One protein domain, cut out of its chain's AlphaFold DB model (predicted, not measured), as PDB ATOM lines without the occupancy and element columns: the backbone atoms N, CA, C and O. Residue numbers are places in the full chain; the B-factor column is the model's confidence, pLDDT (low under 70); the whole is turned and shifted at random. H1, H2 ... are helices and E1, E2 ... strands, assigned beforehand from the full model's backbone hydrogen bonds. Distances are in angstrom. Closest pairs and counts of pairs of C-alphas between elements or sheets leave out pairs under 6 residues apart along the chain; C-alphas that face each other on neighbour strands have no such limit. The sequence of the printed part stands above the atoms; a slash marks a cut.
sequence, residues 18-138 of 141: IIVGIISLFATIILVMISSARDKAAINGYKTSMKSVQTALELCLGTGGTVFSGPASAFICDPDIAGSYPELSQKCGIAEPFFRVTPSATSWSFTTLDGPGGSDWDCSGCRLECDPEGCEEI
ATOM      1  N   ILE A  18      36.114   8.645 -64.676       93.88
ATOM      2  CA  ILE A  18      34.802   9.305 -64.605       93.88
ATOM      3  C   ILE A  18      33.991   8.772 -63.417       93.88
ATOM      4  O   ILE A  18      33.329   9.549 -62.730       93.88
ATOM      5  N   ILE A  19      34.071   7.471 -63.126       93.88
ATOM      6  CA  ILE A  19      33.319   6.845 -62.029       93.88
ATOM      7  C   ILE A  19      33.725   7.421 -60.672       93.88
ATOM      8  O   ILE A  19      32.858   7.832 -59.903       93.88
ATOM      9  N   VAL A  20      35.026   7.501 -60.377       94.06
ATOM     10  CA  VAL A  20      35.481   8.080 -59.102       94.06
ATOM     11  C   VAL A  20      35.143   9.571 -59.011       94.06
ATOM     12  O   VAL A  20      34.795  10.053 -57.934       94.06
ATOM     13  N   GLY A  21      35.140  10.279 -60.149       94.50
ATOM     14  CA  GLY A  21      34.682  11.665 -60.241       94.50
ATOM     15  C   GLY A  21      33.206  11.820 -59.867       94.50
ATOM     16  O   GLY A  21      32.869  12.631 -59.006       94.50
ATOM     17  N   ILE A  22      32.325  10.998 -60.436       94.44
ATOM     18  CA  ILE A  22      30.885  11.055 -60.155       94.44
ATOM     19  C   ILE A  22      30.573  10.609 -58.716       94.44
ATOM     20  O   ILE A  22      29.761  11.249 -58.044       94.44
ATOM     21  N   ILE A  23      31.239   9.565 -58.202       95.44
ATOM     22  CA  ILE A  23      31.069   9.122 -56.806       95.44
ATOM     23  C   ILE A  23      31.442  10.248 -55.835       95.44
ATOM     24  O   ILE A  23      30.727  10.462 -54.857       95.44
ATOM     25  N   SER A  24      32.513  11.003 -56.115       94.69
ATOM     26  CA  SER A  24      32.935  12.112 -55.252       94.69
ATOM     27  C   SER A  24      31.874  13.213 -55.144       94.69
ATOM     28  O   SER A  24      31.611  13.708 -54.048       94.69
ATOM     29  N   LEU A  25      31.191  13.529 -56.250       92.94
ATOM     30  CA  LEU A  25      30.107  14.508 -56.262       92.94
ATOM     31  C   LEU A  25      28.918  14.025 -55.423       92.94
ATOM     32  O   LEU A  25      28.446  14.751 -54.549       92.94
ATOM     33  N   PHE A  26      28.472  12.782 -55.628       94.75
ATOM     34  CA  PHE A  26      27.346  12.228 -54.871       94.75
ATOM     35  C   PHE A  26      27.644  12.066 -53.376       94.75
ATOM     36  O   PHE A  26      26.758  12.300 -52.554       94.75
ATOM     37  N   ALA A  27      28.880  11.722 -53.004       93.19
ATOM     38  CA  ALA A  27      29.265  11.546 -51.607       93.19
ATOM     39  C   ALA A  27      29.062  12.825 -50.775       93.19
ATOM     40  O   ALA A  27      28.572  12.748 -49.651       93.19
ATOM     41  N   THR A  28      29.373  14.003 -51.331       90.69
ATOM     42  CA  THR A  28      29.214  15.282 -50.609       90.69
ATOM     43  C   THR A  28      27.756  15.594 -50.264       90.69
ATOM     44  O   THR A  28      27.462  15.974 -49.133       90.69
ATOM     45  N   ILE A  29      26.832  15.366 -51.203       89.88
ATOM     46  CA  ILE A  29      25.395  15.608 -51.008       89.88
ATOM     47  C   ILE A  29      24.842  14.677 -49.922       89.88
ATOM     48  O   ILE A  29      24.113  15.109 -49.029       89.88
ATOM     49  N   ILE A  30      25.229  13.399 -49.966       90.44
ATOM     50  CA  ILE A  30      24.766  12.377 -49.020       90.44
ATOM     51  C   ILE A  30      25.196  12.704 -47.581       90.44
ATOM     52  O   ILE A  30      24.408  12.520 -46.652       90.44
ATOM     53  N   LEU A  31      26.415  13.214 -47.377       85.94
ATOM     54  CA  LEU A  31      26.929  13.524 -46.037       85.94
ATOM     55  C   LEU A  31      26.093  14.586 -45.310       85.94
ATOM     56  O   LEU A  31      25.789  14.413 -44.129       85.94
ATOM     57  N   VAL A  32      25.671  15.640 -46.013       84.50
ATOM     58  CA  VAL A  32      24.829  16.701 -45.430       84.50
ATOM     59  C   VAL A  32      23.457  16.148 -45.029       84.50
ATOM     60  O   VAL A  32      22.950  16.459 -43.953       84.50
ATOM     61  N   MET A  33      22.875  15.263 -45.844       81.44
ATOM     62  CA  MET A  33      21.580  14.646 -45.535       81.44
ATOM     63  C   MET A  33      21.650  13.721 -44.310       81.44
ATOM     64  O   MET A  33      20.730  13.714 -43.491       81.44
ATOM     65  N   ILE A  34      22.741  12.967 -44.148       84.88
ATOM     66  CA  ILE A  34      22.904  12.012 -43.040       84.88
ATOM     67  C   ILE A  34      23.016  12.707 -41.680       84.88
ATOM     68  O   ILE A  34      22.511  12.156 -40.704       84.88
ATOM     69  N   SER A  35      23.643  13.887 -41.596       83.19
ATOM     70  CA  SER A  35      23.725  14.647 -40.335       83.19
ATOM     71  C   SER A  35      22.322  14.939 -39.795       83.19
ATOM     72  O   SER A  35      21.975  14.462 -38.721       83.19
ATOM     73  N   SER A  36      21.463  15.564 -40.602       84.31
ATOM     74  CA  SER A  36      20.092  15.878 -40.181       84.31
ATOM     75  C   SER A  36      19.251  14.638 -39.841       84.31
ATOM     76  O   SER A  36      18.396  14.677 -38.957       84.31
ATOM     77  N   ALA A  37      19.485  13.511 -40.524       87.25
ATOM     78  CA  ALA A  37      18.792  12.258 -40.243       87.25
ATOM     79  C   ALA A  37      19.225  11.639 -38.902       87.25
ATOM     80  O   ALA A  37      18.396  11.052 -38.206       87.25
ATOM     81  N   ARG A  38      20.505  11.781 -38.532       88.06
ATOM     82  CA  ARG A  38      21.034  11.339 -37.234       88.06
ATOM     83  C   ARG A  38      20.459  12.167 -36.096       88.06
ATOM     84  O   ARG A  38      19.989  11.572 -35.133       88.06
ATOM     85  N   ASP A  39      20.403  13.485 -36.252       89.31
ATOM     86  CA  ASP A  39      19.861  14.384 -35.227       89.31
ATOM     87  C   ASP A  39      18.372  14.087 -34.980       89.31
ATOM     88  O   ASP A  39      17.931  13.921 -33.844       89.31
ATOM     89  N   LYS A  40      17.591  13.860 -36.045       90.00
ATOM     90  CA  LYS A  40      16.188  13.425 -35.917       90.00
ATOM     91  C   LYS A  40      16.041  12.062 -35.238       90.00
ATOM     92  O   LYS A  40      15.128  11.863 -34.439       90.00
ATOM     93  N   ALA A  41      16.914  11.106 -35.556       91.25
ATOM     94  CA  ALA A  41      16.900   9.795 -34.909       91.25
ATOM     95  C   ALA A  41      17.255   9.896 -33.415       91.25
ATOM     96  O   ALA A  41      16.619   9.230 -32.595       91.25
ATOM     97  N   ALA A  42      18.212  10.759 -33.065       91.75
ATOM     98  CA  ALA A  42      18.593  11.071 -31.693       91.75
ATOM     99  C   ALA A  42      17.415  11.649 -30.901       91.75
ATOM    100  O   ALA A  42      17.044  11.096 -29.864       91.75
ATOM    101  N   ILE A  43      16.763  12.681 -31.448       92.62
ATOM    102  CA  ILE A  43      15.588  13.329 -30.851       92.62
ATOM    103  C   ILE A  43      14.440  12.326 -30.667       92.62
ATOM    104  O   ILE A  43      13.843  12.254 -29.596       92.62
ATOM    105  N   ASN A  44      14.153  11.479 -31.660       93.38
ATOM    106  CA  ASN A  44      13.123  10.438 -31.530       93.38
ATOM    107  C   ASN A  44      13.470   9.398 -30.452       93.38
ATOM    108  O   ASN A  44      12.597   8.934 -29.710       93.38
ATOM    109  N   GLY A  45      14.750   9.040 -30.346       92.44
ATOM    110  CA  GLY A  45      15.257   8.185 -29.282       92.44
ATOM    111  C   GLY A  45      15.078   8.819 -27.903       92.44
ATOM    112  O   GLY A  45      14.661   8.116 -26.981       92.44
ATOM    113  N   TYR A  46      15.354  10.119 -27.781       92.88
ATOM    114  CA  TYR A  46      15.160  10.912 -26.567       92.88
ATOM    115  C   TYR A  46      13.678  10.998 -26.180       92.88
ATOM    116  O   TYR A  46      13.330  10.617 -25.067       92.88
ATOM    117  N   LYS A  47      12.785  11.340 -27.120       93.06
ATOM    118  CA  LYS A  47      11.319  11.335 -26.928       93.06
ATOM    119  C   LYS A  47      10.805  10.002 -26.385       93.06
ATOM    120  O   LYS A  47       9.975   9.971 -25.481       93.06
ATOM    121  N   THR A  48      11.313   8.891 -26.914       93.69
ATOM    122  CA  THR A  48      10.918   7.545 -26.471       93.69
ATOM    123  C   THR A  48      11.385   7.260 -25.043       93.69
ATOM    124  O   THR A  48      10.619   6.747 -24.231       93.69
ATOM    125  N   SER A  49      12.628   7.623 -24.723       93.19
ATOM    126  CA  SER A  49      13.177   7.484 -23.373       93.19
ATOM    127  C   SER A  49      12.434   8.353 -22.356       93.19
ATOM    128  O   SER A  49      12.104   7.859 -21.284       93.19
ATOM    129  N   MET A  50      12.091   9.596 -22.703       92.88
ATOM    130  CA  MET A  50      11.314  10.483 -21.830       92.88
ATOM    131  C   MET A  50       9.913   9.935 -21.559       92.88
ATOM    132  O   MET A  50       9.507   9.869 -20.407       92.88
ATOM    133  N   LYS A  51       9.208   9.418 -22.572       93.94
ATOM    134  CA  LYS A  51       7.918   8.737 -22.352       93.94
ATOM    135  C   LYS A  51       8.038   7.527 -21.423       93.94
ATOM    136  O   LYS A  51       7.166   7.301 -20.594       93.94
ATOM    137  N   SER A  52       9.130   6.765 -21.519       93.56
ATOM    138  CA  SER A  52       9.375   5.652 -20.596       93.56
ATOM    139  C   SER A  52       9.541   6.132 -19.150       93.56
ATOM    140  O   SER A  52       9.029   5.490 -18.238       93.56
ATOM    141  N   VAL A  53      10.237   7.254 -18.940       93.88
ATOM    142  CA  VAL A  53      10.399   7.871 -17.614       93.88
ATOM    143  C   VAL A  53       9.066   8.422 -17.102       93.88
ATOM    144  O   VAL A  53       8.755   8.239 -15.932       93.88
ATOM    145  N   GLN A  54       8.247   9.015 -17.974       93.56
ATOM    146  CA  GLN A  54       6.896   9.477 -17.645       93.56
ATOM    147  C   GLN A  54       6.047   8.329 -17.077       93.56
ATOM    148  O   GLN A  54       5.546   8.425 -15.961       93.56
ATOM    149  N   THR A  55       5.968   7.196 -17.785       93.25
ATOM    150  CA  THR A  55       5.238   6.008 -17.309       93.25
ATOM    151  C   THR A  55       5.812   5.457 -15.998       93.25
ATOM    152  O   THR A  55       5.066   5.011 -15.128       93.25
ATOM    153  N   ALA A  56       7.135   5.496 -15.830       92.81
ATOM    154  CA  ALA A  56       7.803   5.055 -14.608       92.81
ATOM    155  C   ALA A  56       7.468   5.960 -13.401       92.81
ATOM    156  O   ALA A  56       7.198   5.465 -12.305       92.81
ATOM    157  N   LEU A  57       7.413   7.279 -13.606       91.88
ATOM    158  CA  LEU A  57       6.995   8.262 -12.602       91.88
ATOM    159  C   LEU A  57       5.528   8.070 -12.200       91.88
ATOM    160  O   LEU A  57       5.223   8.054 -11.006       91.88
ATOM    161  N   GLU A  58       4.636   7.855 -13.171       91.00
ATOM    162  CA  GLU A  58       3.219   7.562 -12.915       91.00
ATOM    163  C   GLU A  58       3.033   6.290 -12.095       91.00
ATOM    164  O   GLU A  58       2.279   6.285 -11.120       91.00
ATOM    165  N   LEU A  59       3.750   5.222 -12.456       92.38
ATOM    166  CA  LEU A  59       3.733   3.974 -11.704       92.38
ATOM    167  C   LEU A  59       4.168   4.208 -10.255       92.38
ATOM    168  O   LEU A  59       3.541   3.698  -9.323       92.38
ATOM    169  N   CYS A  60       5.214   5.006 -10.057       92.38
ATOM    170  CA  CYS A  60       5.720   5.248  -8.721       92.38
ATOM    171  C   CYS A  60       4.773   6.071  -7.853       92.38
ATOM    172  O   CYS A  60       4.427   5.669  -6.741       92.38
ATOM    173  N   LEU A  61       4.281   7.189  -8.376       89.88
ATOM    174  CA  LEU A  61       3.348   8.043  -7.648       89.88
ATOM    175  C   LEU A  61       1.999   7.347  -7.421       89.88
ATOM    176  O   LEU A  61       1.400   7.505  -6.359       89.88
ATOM    177  N   GLY A  62       1.557   6.504  -8.361       89.12
ATOM    178  CA  GLY A  62       0.338   5.703  -8.234       89.12
ATOM    179  C   GLY A  62       0.376   4.670  -7.102       89.12
ATOM    180  O   GLY A  62      -0.674   4.281  -6.595       89.12
ATOM    181  N   THR A  63       1.567   4.253  -6.662       89.88
ATOM    182  CA  THR A  63       1.747   3.344  -5.511       89.88
ATOM    183  C   THR A  63       2.067   4.069  -4.202       89.88
ATOM    184  O   THR A  63       2.209   3.422  -3.165       89.88
ATOM    185  N   GLY A  64       2.148   5.404  -4.224       88.19
ATOM    186  CA  GLY A  64       2.535   6.215  -3.067       88.19
ATOM    187  C   GLY A  64       4.044   6.264  -2.813       88.19
ATOM    188  O   GLY A  64       4.453   6.625  -1.710       88.19
ATOM    189  N   GLY A  65       4.865   5.896  -3.802       89.12
ATOM    190  CA  GLY A  65       6.318   6.015  -3.734       89.12
ATOM    191  C   GLY A  65       6.803   7.465  -3.820       89.12
ATOM    192  O   GLY A  65       6.077   8.380  -4.214       89.12
ATOM    193  N   THR A  66       8.065   7.674  -3.452       90.31
ATOM    194  CA  THR A  66       8.724   8.987  -3.489       90.31
ATOM    195  C   THR A  66       9.674   9.068  -4.673       90.31
ATOM    196  O   THR A  66      10.566   8.240  -4.814       90.31
ATOM    197  N   VAL A  67       9.468  10.051  -5.549       92.06
ATOM    198  CA  VAL A  67      10.275  10.244  -6.761       92.06
ATOM    199  C   VAL A  67      11.520  11.080  -6.467       92.06
ATOM    200  O   VAL A  67      11.467  12.031  -5.685       92.06
ATOM    201  N   PHE A  68      12.633  10.757  -7.122       91.81
ATOM    202  CA  PHE A  68      13.908  11.447  -6.949       91.81
ATOM    203  C   PHE A  68      14.427  12.002  -8.265       91.81
ATOM    204  O   PHE A  68      14.278  11.404  -9.324       91.81
ATOM    205  N   SER A  69      15.087  13.152  -8.178       93.44
ATOM    206  CA  SER A  69      15.904  13.676  -9.273       93.44
ATOM    207  C   SER A  69      17.284  13.024  -9.238       93.44
ATOM    208  O   SER A  69      17.837  12.827  -8.154       93.44
ATOM    209  N   GLY A  70      17.868  12.726 -10.396       93.31
ATOM    210  CA  GLY A  70      19.146  12.028 -10.454       93.31
ATOM    211  C   GLY A  70      19.785  12.019 -11.841       93.31
ATOM    212  O   GLY A  70      19.132  12.351 -12.829       93.31
ATOM    213  N   PRO A  71      21.074  11.656 -11.935       93.19
ATOM    214  CA  PRO A  71      21.716  11.392 -13.218       93.19
ATOM    215  C   PRO A  71      21.132  10.137 -13.882       93.19
ATOM    216  O   PRO A  71      20.358   9.391 -13.272       93.19
ATOM    217  N   ALA A  72      21.557   9.871 -15.116       91.38
ATOM    218  CA  ALA A  72      21.327   8.582 -15.753       91.38
ATOM    219  C   ALA A  72      21.783   7.413 -14.845       91.38
ATOM    220  O   ALA A  72      22.682   7.559 -14.010       91.38
ATOM    221  N   SER A  73      21.086   6.278 -14.939       91.56
ATOM    222  CA  SER A  73      21.236   5.092 -14.082       91.56
ATOM    223  C   SER A  73      20.882   5.253 -12.592       91.56
ATOM    224  O   SER A  73      20.920   4.266 -11.857       91.56
ATOM    225  N   ALA A  74      20.490   6.439 -12.112       92.81
ATOM    226  CA  ALA A  74      19.951   6.580 -10.758       92.81
ATOM    227  C   ALA A  74      18.509   6.052 -10.673       92.81
ATOM    228  O   ALA A  74      17.755   6.139 -11.643       92.81
ATOM    229  N   PHE A  75      18.116   5.521  -9.512       92.81
ATOM    230  CA  PHE A  75      16.741   5.078  -9.267       92.81
ATOM    231  C   PHE A  75      15.761   6.246  -9.391       92.81
ATOM    232  O   PHE A  75      16.006   7.332  -8.864       92.81
ATOM    233  N   ILE A  76      14.643   6.003 -10.072       93.31
ATOM    234  CA  ILE A  76      13.605   7.014 -10.286       93.31
ATOM    235  C   ILE A  76      12.852   7.279  -8.983       93.31
ATOM    236  O   ILE A  76      12.450   8.414  -8.723       93.31
ATOM    237  N   CYS A  77      12.652   6.252  -8.152       93.25
ATOM    238  CA  CYS A  77      11.881   6.393  -6.928       93.25
ATOM    239  C   CYS A  77      12.137   5.304  -5.873       93.25
ATOM    240  O   CYS A  77      12.752   4.282  -6.172       93.25
ATOM    241  N   ASP A  78      11.647   5.538  -4.649       91.00
ATOM    242  CA  ASP A  78      11.623   4.580  -3.534       91.00
ATOM    243  C   ASP A  78      10.171   4.271  -3.104       91.00
ATOM    244  O   ASP A  78       9.397   5.215  -2.889       91.00
ATOM    245  N   PRO A  79       9.786   2.986  -2.959       88.62
ATOM    246  CA  PRO A  79      10.590   1.794  -3.258       88.62
ATOM    247  C   PRO A  79      10.878   1.644  -4.763       88.62
ATOM    248  O   PRO A  79      10.092   2.102  -5.591       88.62
ATOM    249  N   ASP A  80      11.991   0.988  -5.117       86.56
ATOM    250  CA  ASP A  80      12.416   0.799  -6.516       86.56
ATOM    251  C   ASP A  80      11.483  -0.155  -7.279       86.56
ATOM    252  O   ASP A  80      11.702  -1.365  -7.375       86.56
ATOM    253  N   ILE A  81      10.395   0.409  -7.796       87.38
ATOM    254  CA  ILE A  81       9.397  -0.286  -8.619       87.38
ATOM    255  C   ILE A  81       9.371   0.219 -10.064       87.38
ATOM    256  O   ILE A  81       8.746  -0.393 -10.928       87.38
ATOM    257  N   ALA A  82      10.017   1.358 -10.307       85.88
ATOM    258  CA  ALA A  82       9.992   2.100 -11.561       85.88
ATOM    259  C   ALA A  82      11.314   1.975 -12.341       85.88
ATOM    260  O   ALA A  82      11.375   2.353 -13.511       85.88
ATOM    261  N   GLY A  83      12.357   1.412 -11.720       90.81
ATOM    262  CA  GLY A  83      13.678   1.263 -12.310       90.81
ATOM    263  C   GLY A  83      14.497   2.550 -12.258       90.81
ATOM    264  O   GLY A  83      14.340   3.400 -11.374       90.81
ATOM    265  N   SER A  84      15.412   2.686 -13.215       93.38
ATOM    266  CA  SER A  84      16.423   3.744 -13.236       93.38
ATOM    267  C   SER A  84      16.288   4.656 -14.453       93.38
ATOM    268  O   SER A  84      15.758   4.257 -15.492       93.38
ATOM    269  N   TYR A  85      16.798   5.883 -14.338       93.44
ATOM    270  CA  TYR A  85      16.835   6.832 -15.446       93.44
ATOM    271  C   TYR A  85      17.655   6.297 -16.634       93.44
ATOM    272  O   TYR A  85      18.716   5.701 -16.427       93.44
ATOM    273  N   PRO A  86      17.197   6.499 -17.882       92.62
ATOM    274  CA  PRO A  86      17.872   5.982 -19.067       92.62
ATOM    275  C   PRO A  86      19.122   6.796 -19.429       92.62
ATOM    276  O   PRO A  86      19.150   8.010 -19.257       92.62
ATOM    277  N   GLU A  87      20.103   6.127 -20.036       90.62
ATOM    278  CA  GLU A  87      21.274   6.762 -20.657       90.62
ATOM    279  C   GLU A  87      20.886   7.385 -22.016       90.62
ATOM    280  O   GLU A  87      20.353   6.713 -22.914       90.62
ATOM    281  N   LEU A  88      21.132   8.686 -22.174       88.19
ATOM    282  CA  LEU A  88      20.770   9.495 -23.340       88.19
ATOM    283  C   LEU A  88      21.978   9.923 -24.188       88.19
ATOM    284  O   LEU A  88      21.801  10.257 -25.363       88.19
ATOM    285  N   SER A  89      23.205   9.843 -23.670       80.31
ATOM    286  CA  SER A  89      24.448  10.167 -24.390       80.31
ATOM    287  C   SER A  89      24.623   9.316 -25.644       80.31
ATOM    288  O   SER A  89      25.020   9.820 -26.692       80.31
ATOM    289  N   GLN A  90      24.232   8.039 -25.595       79.94
ATOM    290  CA  GLN A  90      24.288   7.143 -26.755       79.94
ATOM    291  C   GLN A  90      23.322   7.551 -27.877       79.94
ATOM    292  O   GLN A  90      23.498   7.131 -29.021       79.94
ATOM    293  N   LYS A  91      22.291   8.339 -27.555       82.62
ATOM    294  CA  LYS A  91      21.279   8.806 -28.508       82.62
ATOM    295  C   LYS A  91      21.643  10.185 -29.036       82.62
ATOM    296  O   LYS A  91      21.687  10.358 -30.246       82.62
ATOM    297  N   CYS A  92      21.929  11.128 -28.141       86.56
ATOM    298  CA  CYS A  92      22.138  12.540 -28.465       86.56
ATOM    299  C   CYS A  92      23.605  12.914 -28.719       86.56
ATOM    300  O   CYS A  92      23.871  13.991 -29.237       86.56
ATOM    301  N   GLY A  93      24.563  12.039 -28.394       79.00
ATOM    302  CA  GLY A  93      25.990  12.267 -28.647       79.00
ATOM    303  C   GLY A  93      26.633  13.345 -27.767       79.00
ATOM    304  O   GLY A  93      27.738  13.792 -28.069       79.00
ATOM    305  N   ILE A  94      25.952  13.759 -26.698       78.69
ATOM    306  CA  ILE A  94      26.388  14.780 -25.735       78.69
ATOM    307  C   ILE A  94      26.465  14.184 -24.323       78.69
ATOM    308  O   ILE A  94      26.125  13.017 -24.122       78.69
ATOM    309  N   ALA A  95      26.952  14.963 -23.353       85.69
ATOM    310  CA  ALA A  95      27.048  14.526 -21.960       85.69
ATOM    311  C   ALA A  95      25.679  14.083 -21.409       85.69
ATOM    312  O   ALA A  95      24.655  14.645 -21.791       85.69
ATOM    313  N   GLU A  96      25.666  13.082 -20.524       87.12
ATOM    314  CA  GLU A  96      24.432  12.602 -19.887       87.12
ATOM    315  C   GLU A  96      23.753  13.719 -19.080       87.12
ATOM    316  O   GLU A  96      24.435  14.411 -18.314       87.12
ATOM    317  N   PRO A  97      22.425  13.891 -19.206       91.88
ATOM    318  CA  PRO A  97      21.706  14.876 -18.425       91.88
ATOM    319  C   PRO A  97      21.480  14.420 -16.986       91.88
ATOM    320  O   PRO A  97      21.499  13.239 -16.633       91.88
ATOM    321  N   PHE A  98      21.161  15.401 -16.155       92.81
ATOM    322  CA  PHE A  98      20.538  15.205 -14.863       92.81
ATOM    323  C   PHE A  98      19.020  15.336 -15.009       92.81
ATOM    324  O   PHE A  98      18.519  16.369 -15.453       92.81
ATOM    325  N   PHE A  99      18.277  14.305 -14.624       94.25
ATOM    326  CA  PHE A  99      16.821  14.321 -14.621       94.25
ATOM    327  C   PHE A  99      16.331  15.034 -13.370       94.25
ATOM    328  O   PHE A  99      16.583  14.600 -12.243       94.25
ATOM    329  N   ARG A 100      15.619  16.140 -13.564       94.00
ATOM    330  CA  ARG A 100      15.012  16.907 -12.485       94.00
ATOM    331  C   ARG A 100      13.517  16.677 -12.481       94.00
ATOM    332  O   ARG A 100      12.847  17.026 -13.443       94.00
ATOM    333  N   VAL A 101      13.009  16.189 -11.360       93.19
ATOM    334  CA  VAL A 101      11.583  16.077 -11.067       93.19
ATOM    335  C   VAL A 101      11.200  17.207 -10.121       93.19
ATOM    336  O   VAL A 101      11.798  17.374  -9.057       93.19
ATOM    337  N   THR A 102      10.201  17.988 -10.509       90.31
ATOM    338  CA  THR A 102       9.634  19.070  -9.709       90.31
ATOM    339  C   THR A 102       8.219  18.666  -9.296       90.31
ATOM    340  O   THR A 102       7.296  18.747 -10.108       90.31
ATOM    341  N   PRO A 103       8.020  18.192  -8.053       83.56
ATOM    342  CA  PRO A 103       6.682  17.913  -7.556       83.56
ATOM    343  C   PRO A 103       5.916  19.223  -7.318       83.56
ATOM    344  O   PRO A 103       6.462  20.201  -6.808       83.56
ATOM    345  N   SER A 104       4.633  19.217  -7.660       82.44
ATOM    346  CA  SER A 104       3.644  20.249  -7.351       82.44
ATOM    347  C   SER A 104       2.574  19.664  -6.420       82.44
ATOM    348  O   SER A 104       2.504  18.456  -6.207       82.44
ATOM    349  N   ALA A 105       1.719  20.512  -5.845       75.56
ATOM    350  CA  ALA A 105       0.674  20.079  -4.913       75.56
ATOM    351  C   ALA A 105      -0.333  19.089  -5.535       75.56
ATOM    352  O   ALA A 105      -0.948  18.307  -4.814       75.56
ATOM    353  N   THR A 106      -0.517  19.132  -6.857       79.69
ATOM    354  CA  THR A 106      -1.505  18.319  -7.591       79.69
ATOM    355  C   THR A 106      -0.948  17.659  -8.851       79.69
ATOM    356  O   THR A 106      -1.677  16.950  -9.536       79.69
ATOM    357  N   SER A 107       0.313  17.908  -9.191       87.06
ATOM    358  CA  SER A 107       0.951  17.408 -10.410       87.06
ATOM    359  C   SER A 107       2.452  17.246 -10.195       87.06
ATOM    360  O   SER A 107       2.980  17.547  -9.126       87.06
ATOM    361  N   TRP A 108       3.158  16.761 -11.204       90.50
ATOM    362  CA  TRP A 108       4.613  16.705 -11.237       90.50
ATOM    363  C   TRP A 108       5.053  17.080 -12.642       90.50
ATOM    364  O   TRP A 108       4.353  16.775 -13.602       90.50
ATOM    365  N   SER A 109       6.199  17.734 -12.766       92.19
ATOM    366  CA  SER A 109       6.871  17.859 -14.054       92.19
ATOM    367  C   SER A 109       8.294  17.347 -13.942       92.19
ATOM    368  O   SER A 109       8.891  17.368 -12.862       92.19
ATOM    369  N   PHE A 110       8.853  16.858 -15.042       93.06
ATOM    370  CA  PHE A 110      10.271  16.556 -15.108       93.06
ATOM    371  C   PHE A 110      10.898  17.028 -16.409       93.06
ATOM    372  O   PHE A 110      10.270  17.069 -17.467       93.06
ATOM    373  N   THR A 111      12.169  17.392 -16.301       93.38
ATOM    374  CA  THR A 111      12.983  17.890 -17.404       93.38
ATOM    375  C   THR A 111      14.442  17.466 -17.218       93.38
ATOM    376  O   THR A 111      14.810  16.871 -16.202       93.38
ATOM    377  N   THR A 112      15.277  17.751 -18.209       93.62
ATOM    378  CA  THR A 112      16.705  17.414 -18.237       93.62
ATOM    379  C   THR A 112      17.567  18.661 -18.049       93.62
ATOM    380  O   THR A 112      17.312  19.686 -18.677       93.62
ATOM    381  N   LEU A 113      18.606  18.566 -17.213       92.56
ATOM    382  CA  LEU A 113      19.550  19.646 -16.897       92.56
ATOM    383  C   LEU A 113      21.012  19.232 -17.123       92.56
ATOM    384  O   LEU A 113      21.354  18.054 -17.011       92.56
ATOM    385  N   ASP A 114      21.887  20.212 -17.349       89.94
ATOM    386  CA  ASP A 114      23.348  20.069 -17.414       89.94
ATOM    387  C   ASP A 114      23.947  19.870 -16.010       89.94
ATOM    388  O   ASP A 114      24.678  20.705 -15.471       89.94
ATOM    389  N   GLY A 115      23.607  18.751 -15.375       85.50
ATOM    390  CA  GLY A 115      24.030  18.429 -14.018       85.50
ATOM    391  C   GLY A 115      23.100  18.972 -12.919       85.50
ATOM    392  O   GLY A 115      22.068  19.593 -13.192       85.50
ATOM    393  N   PRO A 116      23.432  18.713 -11.640       82.00
ATOM    394  CA  PRO A 116      22.568  19.062 -10.517       82.00
ATOM    395  C   PRO A 116      22.476  20.585 -10.350       82.00
ATOM    396  O   PRO A 116      23.428  21.229  -9.914       82.00
ATOM    397  N   GLY A 117      21.325  21.167 -10.698       80.81
ATOM    398  CA  GLY A 117      21.119  22.621 -10.662       80.81
ATOM    399  C   GLY A 117      21.790  23.385 -11.811       80.81
ATOM    400  O   GLY A 117      21.956  24.599 -11.702       80.81
ATOM    401  N   GLY A 118      22.186  22.683 -12.877       83.00
ATOM    402  CA  GLY A 118      22.700  23.286 -14.104       83.00
ATOM    403  C   GLY A 118      21.623  23.989 -14.935       83.00
ATOM    404  O   GLY A 118      20.458  24.081 -14.538       83.00
ATOM    405  N   SER A 119      22.035  24.490 -16.098       88.94
ATOM    406  CA  SER A 119      21.131  24.980 -17.141       88.94
ATOM    407  C   SER A 119      20.297  23.854 -17.741       88.94
ATOM    408  O   SER A 119      20.539  22.673 -17.494       88.94
ATOM    409  N   ASP A 120      19.305  24.236 -18.535       89.81
ATOM    410  CA  ASP A 120      18.530  23.312 -19.349       89.81
ATOM    411  C   ASP A 120      19.430  22.509 -20.290       89.81
ATOM    412  O   ASP A 120      20.251  23.090 -20.995       89.81
ATOM    413  N   TRP A 121      19.238  21.191 -20.313       92.00
ATOM    414  CA  TRP A 121      19.911  20.295 -21.251       92.00
ATOM    415  C   TRP A 121      18.992  20.005 -22.432       92.00
ATOM    416  O   TRP A 121      17.811  19.687 -22.243       92.00
ATOM    417  N   ASP A 122      19.541  20.065 -23.642       90.75
ATOM    418  CA  ASP A 122      18.825  19.806 -24.886       90.75
ATOM    419  C   ASP A 122      19.527  18.755 -25.753       90.75
ATOM    420  O   ASP A 122      20.750  18.670 -25.820       90.75
ATOM    421  N   CYS A 123      18.736  17.953 -26.461       91.44
ATOM    422  CA  CYS A 123      19.220  17.014 -27.461       91.44
ATOM    423  C   CYS A 123      19.153  17.671 -28.842       91.44
ATOM    424  O   CYS A 123      18.086  17.710 -29.454       91.44
ATOM    425  N   SER A 124      20.280  18.171 -29.360       89.38
ATOM    426  CA  SER A 124      20.344  18.825 -30.685       89.38
ATOM    427  C   SER A 124      19.354  19.996 -30.848       89.38
ATOM    428  O   SER A 124      18.745  20.161 -31.903       89.38
ATOM    429  N   GLY A 125      19.167  20.802 -29.801       88.88
ATOM    430  CA  GLY A 125      18.229  21.927 -29.755       88.88
ATOM    431  C   GLY A 125      16.803  21.559 -29.337       88.88
ATOM    432  O   GLY A 125      15.939  22.438 -29.320       88.88
ATOM    433  N   CYS A 126      16.544  20.288 -29.013       92.31
ATOM    434  CA  CYS A 126      15.248  19.794 -28.564       92.31
ATOM    435  C   CYS A 126      15.269  19.450 -27.071       92.31
ATOM    436  O   CYS A 126      15.963  18.524 -26.645       92.31
ATOM    437  N   ARG A 127      14.464  20.160 -26.281       92.00
ATOM    438  CA  ARG A 127      14.226  19.875 -24.863       92.00
ATOM    439  C   ARG A 127      12.816  19.336 -24.676       92.00
ATOM    440  O   ARG A 127      11.887  19.786 -25.341       92.00
ATOM    441  N   LEU A 128      12.659  18.398 -23.749       93.19
ATOM    442  CA  LEU A 128      11.350  17.900 -23.345       93.19
ATOM    443  C   LEU A 128      11.068  18.287 -21.897       93.19
ATOM    444  O   LEU A 128      11.894  18.074 -21.004       93.19
ATOM    445  N   GLU A 129       9.888  18.849 -21.681       93.31
ATOM    446  CA  GLU A 129       9.300  19.001 -20.358       93.31
ATOM    447  C   GLU A 129       8.049  18.136 -20.314       93.31
ATOM    448  O   GLU A 129       7.168  18.255 -21.158       93.31
ATOM    449  N   CYS A 130       8.017  17.200 -19.377       94.38
ATOM    450  CA  CYS A 130       6.960  16.208 -19.306       94.38
ATOM    451  C   CYS A 130       6.192  16.343 -18.001       94.38
ATOM    452  O   CYS A 130       6.787  16.532 -16.940       94.38
ATOM    453  N   ASP A 131       4.885  16.180 -18.095       92.38
ATOM    454  CA  ASP A 131       3.916  16.225 -17.014       92.38
ATOM    455  C   ASP A 131       2.983  14.988 -17.111       92.38
ATOM    456  O   ASP A 131       3.237  14.083 -17.917       92.38
ATOM    457  N   PRO A 132       1.921  14.869 -16.293       88.50
ATOM    458  CA  PRO A 132       1.002  13.733 -16.376       88.50
ATOM    459  C   PRO A 132       0.142  13.721 -17.652       88.50
ATOM    460  O   PRO A 132      -0.488  12.713 -17.953       88.50
ATOM    461  N   GLU A 133       0.048  14.834 -18.380       89.69
ATOM    462  CA  GLU A 133      -0.790  14.958 -19.578       89.69
ATOM    463  C   GLU A 133       0.002  14.613 -20.848       89.69
ATOM    464  O   GLU A 133      -0.554  14.089 -21.819       89.69
ATOM    465  N   GLY A 134       1.316  14.838 -20.839       90.62
ATOM    466  CA  GLY A 134       2.196  14.527 -21.952       90.62
ATOM    467  C   GLY A 134       3.615  15.061 -21.784       90.62
ATOM    468  O   GLY A 134       4.046  15.472 -20.717       90.62
ATOM    469  N   CYS A 135       4.364  15.034 -22.882       93.19
ATOM    470  CA  CYS A 135       5.662  15.691 -22.983       93.19
ATOM    471  C   CYS A 135       5.562  16.822 -23.998       93.19
ATOM    472  O   CYS A 135       5.304  16.562 -25.176       93.19
ATOM    473  N   GLU A 136       5.774  18.050 -23.542       93.62
ATOM    474  CA  GLU A 136       5.868  19.232 -24.383       93.62
ATOM    475  C   GLU A 136       7.277  19.357 -24.972       93.62
ATOM    476  O   GLU A 136       8.296  19.140 -24.310       93.62
ATOM    477  N   GLU A 137       7.319  19.691 -26.258       93.56
ATOM    478  CA  GLU A 137       8.541  19.858 -27.031       93.56
ATOM    479  C   GLU A 137       8.942  21.333 -27.043       93.56
ATOM    480  O   GLU A 137       8.248  22.168 -27.622       93.56
ATOM    481  N   ILE A 138      10.072  21.658 -26.416       91.56
ATOM    482  CA  ILE A 138      10.576  23.026 -26.316       91.56
ATOM    483  C   ILE A 138      11.841  23.161 -27.162       91.56
ATOM    484  O   ILE A 138      12.857  22.517 -26.895       91.56
TER     485      ILE A 138
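What this domain is: This is residues 18 to 138 of the 141 residues of an uncharacterized protein of Candidatus Moranbacteria bacterium (UniProt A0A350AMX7). One long helix, H1, sticks out as an arm with residues 18 to 35, and the rest of it runs along a small body with two strand hairpins, E1 with E2 and E3 with E4. From its far end the long loop of residues 63 to 88 folds back to short H2, which packs on H1. The printed part has 121 residues, of the mixed class, in the order H1, H2, E1, E2, E3, E4, with two antiparallel two-stranded sheets. It is loose, with a radius of gyration of the C-alphas of 18.4 A and spans of 70 by 25 by 23 A.

How they stand to each other: H1, residues 18 to 62, has a kink of 31 degrees near residue 30, and 37 of its 41 O i to N i+4 pairs are within hydrogen-bond range. With residues 39 to 46 alone it touches H2, residues 89 to 92, which is too short for such a pair; the closest C-alphas are those of Ala 42 and Lys 91, 4.7 A apart. E1, residues 98 to 103, and E2, residues 108 to 113, form an antiparallel hairpin, with N 100 and O 111 at 2.9 A. H1 and E2 are near each other, with 12 pairs of C-alphas within 10 A. E3, residues 126 to 130, and E4, residues 135 to 138, form another, with N 129 and O 136 at 3.1 A. The closest C-alphas of E2 and E3 are those of Thr 111 and Glu 129, 4.9 A apart. H1 and E1 are apart.

Where its parts are: H1 runs 66.2 A, from C-alpha 18 at (34.802, 9.305, -64.605) to C-alpha 62. H2 measures 5.3 A, E1 15.9 A, E2 16.2 A, E3 12.9 A and E4 9.4 A, ending with C-alpha 138 at (10.576, 23.026, -26.316).

The domain as a whole: The farthest C-alphas, of Ile 18 and Ala 105, are 69.6 A apart. The links H1 to H2 and E2 to E3 are long. The printed part has no cut, and no printed residue is under 70 in pLDDT.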